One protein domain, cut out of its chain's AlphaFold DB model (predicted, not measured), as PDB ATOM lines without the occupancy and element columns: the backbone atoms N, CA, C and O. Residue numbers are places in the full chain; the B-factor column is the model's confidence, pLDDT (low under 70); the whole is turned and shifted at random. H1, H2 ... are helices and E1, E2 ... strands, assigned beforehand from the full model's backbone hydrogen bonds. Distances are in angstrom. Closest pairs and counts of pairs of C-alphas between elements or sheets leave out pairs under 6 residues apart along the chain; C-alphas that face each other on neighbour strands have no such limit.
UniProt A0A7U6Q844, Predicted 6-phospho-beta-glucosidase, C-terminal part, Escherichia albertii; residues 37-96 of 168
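AT A GLANCE: This is residues 37 to 96 of the 168 residues of the protein "Predicted 6-phospho-beta-glucosidase, C-terminal part" of Escherichia albertii (UniProt A0A7U6Q844). A strongly twisted, three-stranded sheet has H1 across one face, while the loop of residues 62 to 73 and the tail lie toward the end away from H1. The 60 printed residues hold H1, E1, E2, E3 in that order, class mixed; the antiparallel sheet E1 E2 E3 is a meander, each strand neighbouring the one before, and with H1 makes two layers. It is compact, radius of gyration of the C-alphas 11.8 A, spanning 32 by 20 by 19 A.

IN THESE COORDINATES: E2, residues 74 to 82, 19.5 A, bends by 82 degrees at 77; E1, residues 54 to 61, 18.6 A, bends by 74 degrees at 57. E3 is residues 85 to 88, ending at C-alpha (118.899, 112.778, 148.512). H1, residues 37 to 49, 18.2 A, begins at (119.832, 132.408, 142.867).

HOW THE PARTS SIT: Hairpin E1 and E2 has N 79 and O 56 at 2.8 A; hairpin E2 and E3 has N 80 and O 87 at 2.8 A. H1 is on the sheet, height 9.4 A, over E1 and E2, across the strands at 76 degrees to E1 on the local plane; the closest C-alphas of H1 and E2 are Ile 48 and Gly 82, 4.2 A. In H1 every O i to N i+4 pair is within hydrogen-bond range.

THE WHOLE: The farthest C-alphas, Asn 50 and Asp 96, are 33.8 A apart. The link E1 to E2 is long; the printed part has no cut, and no printed residue is under 70 in pLDDT.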
ATOM      1  N   TYR A  37     119.169 133.466 143.648       85.38
ATOM      2  CA  TYR A  37     119.832 132.408 142.867       85.38
ATOM      3  C   TYR A  37     121.340 132.357 143.114       85.38
ATOM      4  O   TYR A  37     121.902 131.268 143.203       85.38
ATOM      5  N   SER A  38     121.998 133.515 143.241       86.88
ATOM      6  CA  SER A  38     123.440 133.563 143.500       86.88
ATOM      7  C   SER A  38     123.795 132.974 144.862       86.88
ATOM      8  O   SER A  38     124.787 132.262 144.962       86.88
ATOM      9  N   ASP A  39     122.976 133.211 145.888       88.56
ATOM     10  CA  ASP A  39     123.216 132.665 147.226       88.56
ATOM     11  C   ASP A  39     123.017 131.145 147.246       88.56
ATOM     12  O   ASP A  39     123.850 130.429 147.798       88.56
ATOM     13  N   ALA A  40     121.983 130.639 146.564       91.69
ATOM     14  CA  ALA A  40     121.780 129.202 146.386       91.69
ATOM     15  C   ALA A  40     122.944 128.549 145.618       91.69
ATOM     16  O   ALA A  40     123.487 127.536 146.056       91.69
ATOM     17  N   ALA A  41     123.384 129.149 144.507       93.88
ATOM     18  CA  ALA A  41     124.492 128.632 143.706       93.88
ATOM     19  C   ALA A  41     125.821 128.635 144.482       93.88
ATOM     20  O   ALA A  41     126.513 127.617 144.527       93.88
ATOM     21  N   CYS A  42     126.160 129.751 145.135       95.44
ATOM     22  CA  CYS A  42     127.343 129.850 145.988       95.44
ATOM     23  C   CYS A  42     127.270 128.865 147.159       95.44
ATOM     24  O   CYS A  42     128.278 128.239 147.481       95.44
ATOM     25  N   GLY A  43     126.090 128.684 147.759       95.50
ATOM     26  CA  GLY A  43     125.842 127.710 148.818       95.50
ATOM     27  C   GLY A  43     126.133 126.278 148.375       95.50
ATOM     28  O   GLY A  43     126.893 125.583 149.045       95.50
ATOM     29  N   VAL A  44     125.610 125.865 147.216       96.38
ATOM     30  CA  VAL A  44     125.859 124.538 146.624       96.38
ATOM     31  C   VAL A  44     127.346 124.333 146.329       96.38
ATOM     32  O   VAL A  44     127.917 123.319 146.733       96.38
ATOM     33  N   ILE A  45     127.998 125.297 145.669       96.88
ATOM     34  CA  ILE A  45     129.430 125.217 145.332       96.88
ATOM     35  C   ILE A  45     130.270 125.095 146.605       96.88
ATOM     36  O   ILE A  45     131.142 124.230 146.693       96.88
ATOM     37  N   ASN A  46     129.993 125.936 147.600       97.56
ATOM     38  CA  ASN A  46     130.693 125.937 148.875       97.56
ATOM     39  C   ASN A  46     130.487 124.623 149.640       97.56
ATOM     40  O   ASN A  46     131.451 124.078 150.176       97.56
ATOM     41  N   ALA A  47     129.261 124.093 149.655       97.75
ATOM     42  CA  ALA A  47     128.941 122.832 150.311       97.75
ATOM     43  C   ALA A  47     129.694 121.654 149.684       97.75
ATOM     44  O   ALA A  47     130.283 120.855 150.411       97.75
ATOM     45  N   ILE A  48     129.733 121.584 148.350       97.62
ATOM     46  CA  ILE A  48     130.450 120.531 147.623       97.62
ATOM     47  C   ILE A  48     131.961 120.656 147.833       97.62
ATOM     48  O   ILE A  48     132.613 119.686 148.218       97.62
ATOM     49  N   TYR A  49     132.521 121.847 147.610       98.00
ATOM     50  CA  TYR A  49     133.967 122.073 147.662       98.00
ATOM     51  C   TYR A  49     134.545 121.878 149.070       98.00
ATOM     52  O   TYR A  49     135.577 121.231 149.228       98.00
ATOM     53  N   ASN A  50     133.869 122.408 150.094       98.25
ATOM     54  CA  ASN A  50     134.324 122.337 151.486       98.25
ATOM     55  C   ASN A  50     133.737 121.152 152.261       98.25
ATOM     56  O   ASN A  50     133.898 121.097 153.478       98.25
ATOM     57  N   ASP A  51     133.064 120.221 151.580       98.00
ATOM     58  CA  ASP A  51     132.464 119.031 152.186       98.00
ATOM     59  C   ASP A  51     131.583 119.350 153.408       98.00
ATOM     60  O   ASP A  51     131.692 118.722 154.458       98.00
ATOM     61  N   GLN A  52     130.738 120.377 153.296       97.88
ATOM     62  CA  GLN A  52     130.036 120.927 154.461       97.88
ATOM     63  C   GLN A  52     128.951 120.005 155.024       97.88
ATOM     64  O   GLN A  52     128.532 120.211 156.160       97.88
ATOM     65  N   GLN A  53     128.481 119.026 154.244       97.31
ATOM     66  CA  GLN A  53     127.404 118.104 154.626       97.31
ATOM     67  C   GLN A  53     126.127 118.856 155.047       97.31
ATOM     68  O   GLN A  53     125.480 118.519 156.038       97.31
ATOM     69  N   THR A  54     125.776 119.907 154.301       96.44
ATOM     70  CA  THR A  54     124.610 120.764 154.576       96.44
ATOM     71  C   THR A  54     123.424 120.412 153.683       96.44
ATOM     72  O   THR A  54     123.596 119.874 152.588       96.44
ATOM     73  N   GLU A  55     122.207 120.698 154.151       96.38
ATOM     74  CA  GLU A  55     120.979 120.487 153.378       96.38
ATOM     75  C   GLU A  55     120.780 121.586 152.322       96.38
ATOM     76  O   GLU A  55     120.808 122.773 152.648       96.38
ATOM     77  N   HIS A  56     120.510 121.193 151.075       96.56
ATOM     78  CA  HIS A  56     120.096 122.095 149.991       96.56
ATOM     79  C   HIS A  56     118.972 121.461 149.171       96.56
ATOM     80  O   HIS A  56     118.900 120.239 149.049       96.56
ATOM     81  N   TYR A  57     118.112 122.286 148.575       94.81
ATOM     82  CA  TYR A  57     117.093 121.845 147.619       94.81
ATOM     83  C   TYR A  57     117.680 121.934 146.213       94.81
ATOM     84  O   TYR A  57     118.054 123.020 145.771       94.81
ATOM     85  N   VAL A  58     117.821 120.798 145.532       96.12
ATOM     86  CA  VAL A  58     118.483 120.729 144.222       96.12
ATOM     87  C   VAL A  58     117.791 119.726 143.308       96.12
ATOM     88  O   VAL A  58     117.197 118.753 143.772       96.12
ATOM     89  N   ASN A  59     117.906 119.955 142.000       97.00
ATOM     90  CA  ASN A  59     117.456 119.007 140.988       97.00
ATOM     91  C   ASN A  59     118.481 117.878 140.836       97.00
ATOM     92  O   ASN A  59     119.646 118.135 140.532       97.00
ATOM     93  N   VAL A  60     118.048 116.637 141.039       95.19
ATOM     94  CA  VAL A  60     118.875 115.428 140.940       95.19
ATOM     95  C   VAL A  60     118.109 114.310 140.250       95.19
ATOM     96  O   VAL A  60     116.886 114.212 140.352       95.19
ATOM     97  N   SER A  61     118.832 113.415 139.587       93.88
ATOM     98  CA  SER A  61     118.322 112.066 139.352       93.88
ATOM     99  C   SER A  61     118.256 111.359 140.704       93.88
ATOM    100  O   SER A  61     119.244 111.356 141.436       93.88
ATOM    101  N   HIS A  62     117.109 110.785 141.069       92.75
ATOM    102  CA  HIS A  62     116.959 110.157 142.389       92.75
ATOM    103  C   HIS A  62     117.283 108.661 142.408       92.75
ATOM    104  O   HIS A  62     117.361 108.092 143.490       92.75
ATOM    105  N   HIS A  63     117.452 108.009 141.251       92.50
ATOM    106  CA  HIS A  63     117.874 106.602 141.133       92.50
ATOM    107  C   HIS A  63     117.056 105.629 142.007       92.50
ATOM    108  O   HIS A  63     117.595 104.678 142.567       92.50
ATOM    109  N   GLY A  64     115.751 105.880 142.142       93.75
ATOM    110  CA  GLY A  64     114.843 105.041 142.931       93.75
ATOM    111  C   GLY A  64     114.829 105.312 144.438       93.75
ATOM    112  O   GLY A  64     114.161 104.579 145.154       93.75
ATOM    113  N   VAL A  65     115.502 106.362 144.932       92.69
ATOM    114  CA  VAL A  65     115.395 106.762 146.355       92.69
ATOM    115  C   VAL A  65     113.955 107.121 146.740       92.69
ATOM    116  O   VAL A  65     113.528 106.834 147.852       92.69
ATOM    117  N   ILE A  66     113.207 107.737 145.821       95.12
ATOM    118  CA  ILE A  66     111.760 107.897 145.947       95.12
ATOM    119  C   ILE A  66     111.080 106.690 145.307       95.12
ATOM    120  O   ILE A  66     111.241 106.457 144.110       95.12
ATOM    121  N   GLU A  67     110.338 105.934 146.108       95.38
ATOM    122  CA  GLU A  67     109.830 104.608 145.750       95.38
ATOM    123  C   GLU A  67     108.532 104.658 144.926       95.38
ATOM    124  O   GLU A  67     108.289 103.774 144.107       95.38
ATOM    125  N   ASN A  68     107.707 105.698 145.099       95.94
ATOM    126  CA  ASN A  68     106.409 105.831 144.422       95.94
ATOM    127  C   ASN A  68     106.439 106.649 143.116       95.94
ATOM    128  O   ASN A  68     105.388 107.071 142.636       95.94
ATOM    129  N   ILE A  69     107.619 106.841 142.513       96.62
ATOM    130  CA  ILE A  69     107.790 107.398 141.159       96.62
ATOM    131  C   ILE A  69     108.901 106.656 140.382       96.62
ATOM    132  O   ILE A  69     109.761 106.022 140.997       96.62
ATOM    133  N   PRO A  70     108.928 106.714 139.035       96.88
ATOM    134  CA  PRO A  70     109.964 106.051 138.239       96.88
ATOM    135  C   PRO A  70     111.389 106.545 138.535       96.88
ATOM    136  O   PRO A  70     111.652 107.741 138.558       96.88
ATOM    137  N   ALA A  71     112.326 105.605 138.688       96.00
ATOM    138  CA  ALA A  71     113.702 105.855 139.131       96.00
ATOM    139  C   ALA A  71     114.564 106.727 138.196       96.00
ATOM    140  O   ALA A  71     115.604 107.238 138.621       96.00
ATOM    141  N   ASP A  72     114.168 106.864 136.931       95.50
ATOM    142  CA  ASP A  72     114.863 107.637 135.899       95.50
ATOM    143  C   ASP A  72     114.454 109.117 135.877       95.50
ATOM    144  O   ASP A  72     114.953 109.894 135.061       95.50
ATOM    145  N   TRP A  73     113.552 109.539 136.768       96.19
ATOM    146  CA  TRP A  73     113.089 110.918 136.813       96.19
ATOM    147  C   TRP A  73     114.101 111.838 137.503       96.19
ATOM    148  O   TRP A  73     114.677 111.524 138.546       96.19
ATOM    149  N   ALA A  74     114.293 113.024 136.923       96.38
ATOM    150  CA  ALA A  74     114.909 114.146 137.622       96.38
ATOM    151  C   ALA A  74     113.857 114.836 138.502       96.38
ATOM    152  O   ALA A  74     112.759 115.141 138.026       96.38
ATOM    153  N   ILE A  75     114.187 115.082 139.766       95.69
ATOM    154  CA  ILE A  75     113.305 115.706 140.757       95.69
ATOM    155  C   ILE A  75     114.057 116.773 141.544       95.69
ATOM    156  O   ILE A  75     115.270 116.675 141.710       95.69
ATOM    157  N   GLU A  76     113.330 117.745 142.085       96.38
ATOM    158  CA  GLU A  76     113.867 118.683 143.068       96.38
ATOM    159  C   GLU A  76     113.521 118.197 144.477       96.38
ATOM    160  O   GLU A  76     112.348 118.114 144.844       96.38
ATOM    161  N   VAL A  77     114.535 117.842 145.267       95.31
ATOM    162  CA  VAL A  77     114.367 117.349 146.642       95.31
ATOM    163  C   VAL A  77     115.452 117.901 147.557       95.31
ATOM    164  O   VAL A  77     116.484 118.401 147.103       95.31
ATOM    165  N   THR A  78     115.225 117.807 148.868       95.56
ATOM    166  CA  THR A  78     116.275 118.066 149.854       95.56
ATOM    167  C   THR A  78     117.370 117.013 149.720       95.56
ATOM    168  O   THR A  78     117.111 115.816 149.844       95.56
ATOM    169  N   CYS A  79     118.598 117.474 149.527       96.12
ATOM    170  CA  CYS A  79     119.802 116.663 149.469       96.12
ATOM    171  C   CYS A  79     120.798 117.131 150.532       96.12
ATOM    172  O   CYS A  79     120.851 118.312 150.866       96.12
ATOM    173  N   ILE A  80     121.622 116.212 151.019       96.69
ATOM    174  CA  ILE A  80     122.835 116.528 151.769       96.69
ATOM    175  C   ILE A  80     123.952 116.726 150.741       96.69
ATOM    176  O   ILE A  80     124.198 115.843 149.915       96.69
ATOM    177  N   LEU A  81     124.594 117.895 150.760       97.31
ATOM    178  CA  LEU A  81     125.671 118.248 149.836       97.31
ATOM    179  C   LEU A  81     127.027 118.237 150.538       97.31
ATOM    180  O   LEU A  81     127.230 118.903 151.554       97.31
ATOM    181  N   GLY A  82     127.974 117.532 149.929       96.88
ATOM    182  CA  GLY A  82     129.375 117.505 150.333       96.88
ATOM    183  C   GLY A  82     130.274 117.086 149.177       96.88
ATOM    184  O   GLY A  82     129.885 117.191 148.013       96.88
ATOM    185  N   ARG A  83     131.463 116.551 149.471       96.62
ATOM    186  CA  ARG A  83     132.464 116.206 148.440       96.62
ATOM    187  C   ARG A  83     131.968 115.215 147.380       96.62
ATOM    188  O   ARG A  83     132.497 115.185 146.275       96.62
ATOM    189  N   ASN A  84     130.960 114.408 147.718       94.12
ATOM    190  CA  ASN A  84     130.358 113.404 146.833       94.12
ATOM    191  C   ASN A  84     129.228 113.976 145.954       94.12
ATOM    192  O   ASN A  84     128.549 113.220 145.266       94.12
ATOM    193  N   GLY A  85     129.007 115.293 145.984       95.06
ATOM    194  CA  GLY A  85     127.883 115.939 145.317       95.06
ATOM    195  C   GLY A  85     126.607 115.891 146.157       95.06
ATOM    196  O   GLY A  85     126.660 115.860 147.388       95.06
ATOM    197  N   ALA A  86     125.461 115.933 145.480       95.62
ATOM    198  CA  ALA A  86     124.148 115.929 146.110       95.62
ATOM    199  C   ALA A  86     123.640 114.499 146.332       95.62
ATOM    200  O   ALA A  86     123.478 113.739 145.379       95.62
ATOM    201  N   VAL A  87     123.343 114.155 147.586       93.94
ATOM    202  CA  VAL A  87     122.725 112.878 147.968       93.94
ATOM    203  C   VAL A  87     121.332 113.156 148.532       93.94
ATOM    204  O   VAL A  87     121.248 113.896 149.515       93.94
ATOM    205  N   PRO A  88     120.243 112.597 147.968       94.06
ATOM    206  CA  PRO A  88     118.899 112.778 148.512       94.06
ATOM    207  C   PRO A  88     118.825 112.469 150.010       94.06
ATOM    208  O   PRO A  88     119.418 111.503 150.495       94.06
ATOM    209  N   HIS A  89     118.108 113.302 150.761       93.62
ATOM    210  CA  HIS A  89     118.043 113.160 152.207       93.62
ATOM    211  C   HIS A  89     117.280 111.876 152.607       93.62
ATOM    212  O   HIS A  89     116.132 111.710 152.199       93.62
ATOM    213  N   PRO A  90     117.811 111.041 153.530       86.12
ATOM    214  CA  PRO A  90     117.175 109.791 153.976       86.12
ATOM    215  C   PRO A  90     115.720 109.847 154.481       86.12
ATOM    216  O   PRO A  90     115.064 108.815 154.551       86.12
ATOM    217  N   ARG A  91     115.194 111.016 154.879       90.50
ATOM    218  CA  ARG A  91     113.811 111.138 155.396       90.50
ATOM    219  C   ARG A  91     112.774 111.222 154.281       90.50
ATOM    220  O   ARG A  91     111.592 111.070 154.565       90.50
ATOM    221  N   ILE A  92     113.191 111.446 153.037       85.50
ATOM    222  CA  ILE A  92     112.293 111.557 151.891       85.50
ATOM    223  C   ILE A  92     112.479 110.310 151.026       85.50
ATOM    224  O   ILE A  92     113.498 110.162 150.363       85.50
ATOM    225  N   HIS A  93     111.493 109.420 151.065       92.69
ATOM    226  CA  HIS A  93     111.465 108.171 150.290       92.69
ATOM    227  C   HIS A  93     110.124 107.965 149.566       92.69
ATOM    228  O   HIS A  93     110.017 107.104 148.704       92.69
ATOM    229  N   HIS A  94     109.111 108.783 149.867       95.38
ATOM    230  CA  HIS A  94     107.813 108.799 149.191       95.38
ATOM    231  C   HIS A  94     107.276 110.229 149.118       95.38
ATOM    232  O   HIS A  94     107.464 111.017 150.051       95.38
ATOM    233  N   PHE A  95     106.565 110.550 148.039       94.88
ATOM    234  CA  PHE A  95     105.693 111.725 147.999       94.88
ATOM    235  C   PHE A  95     104.302 111.400 148.553       94.88
ATOM    236  O   PHE A  95     103.872 110.251 148.511       94.88
ATOM    237  N   ASP A  96     103.583 112.410 149.057       95.56
ATOM    238  CA  ASP A  96     102.177 112.249 149.450       95.56
ATOM    239  C   ASP A  96     101.337 111.894 148.212       95.56
ATOM    240  O   ASP A  96     101.377 112.591 147.197       95.56
TER     241      ASP A  96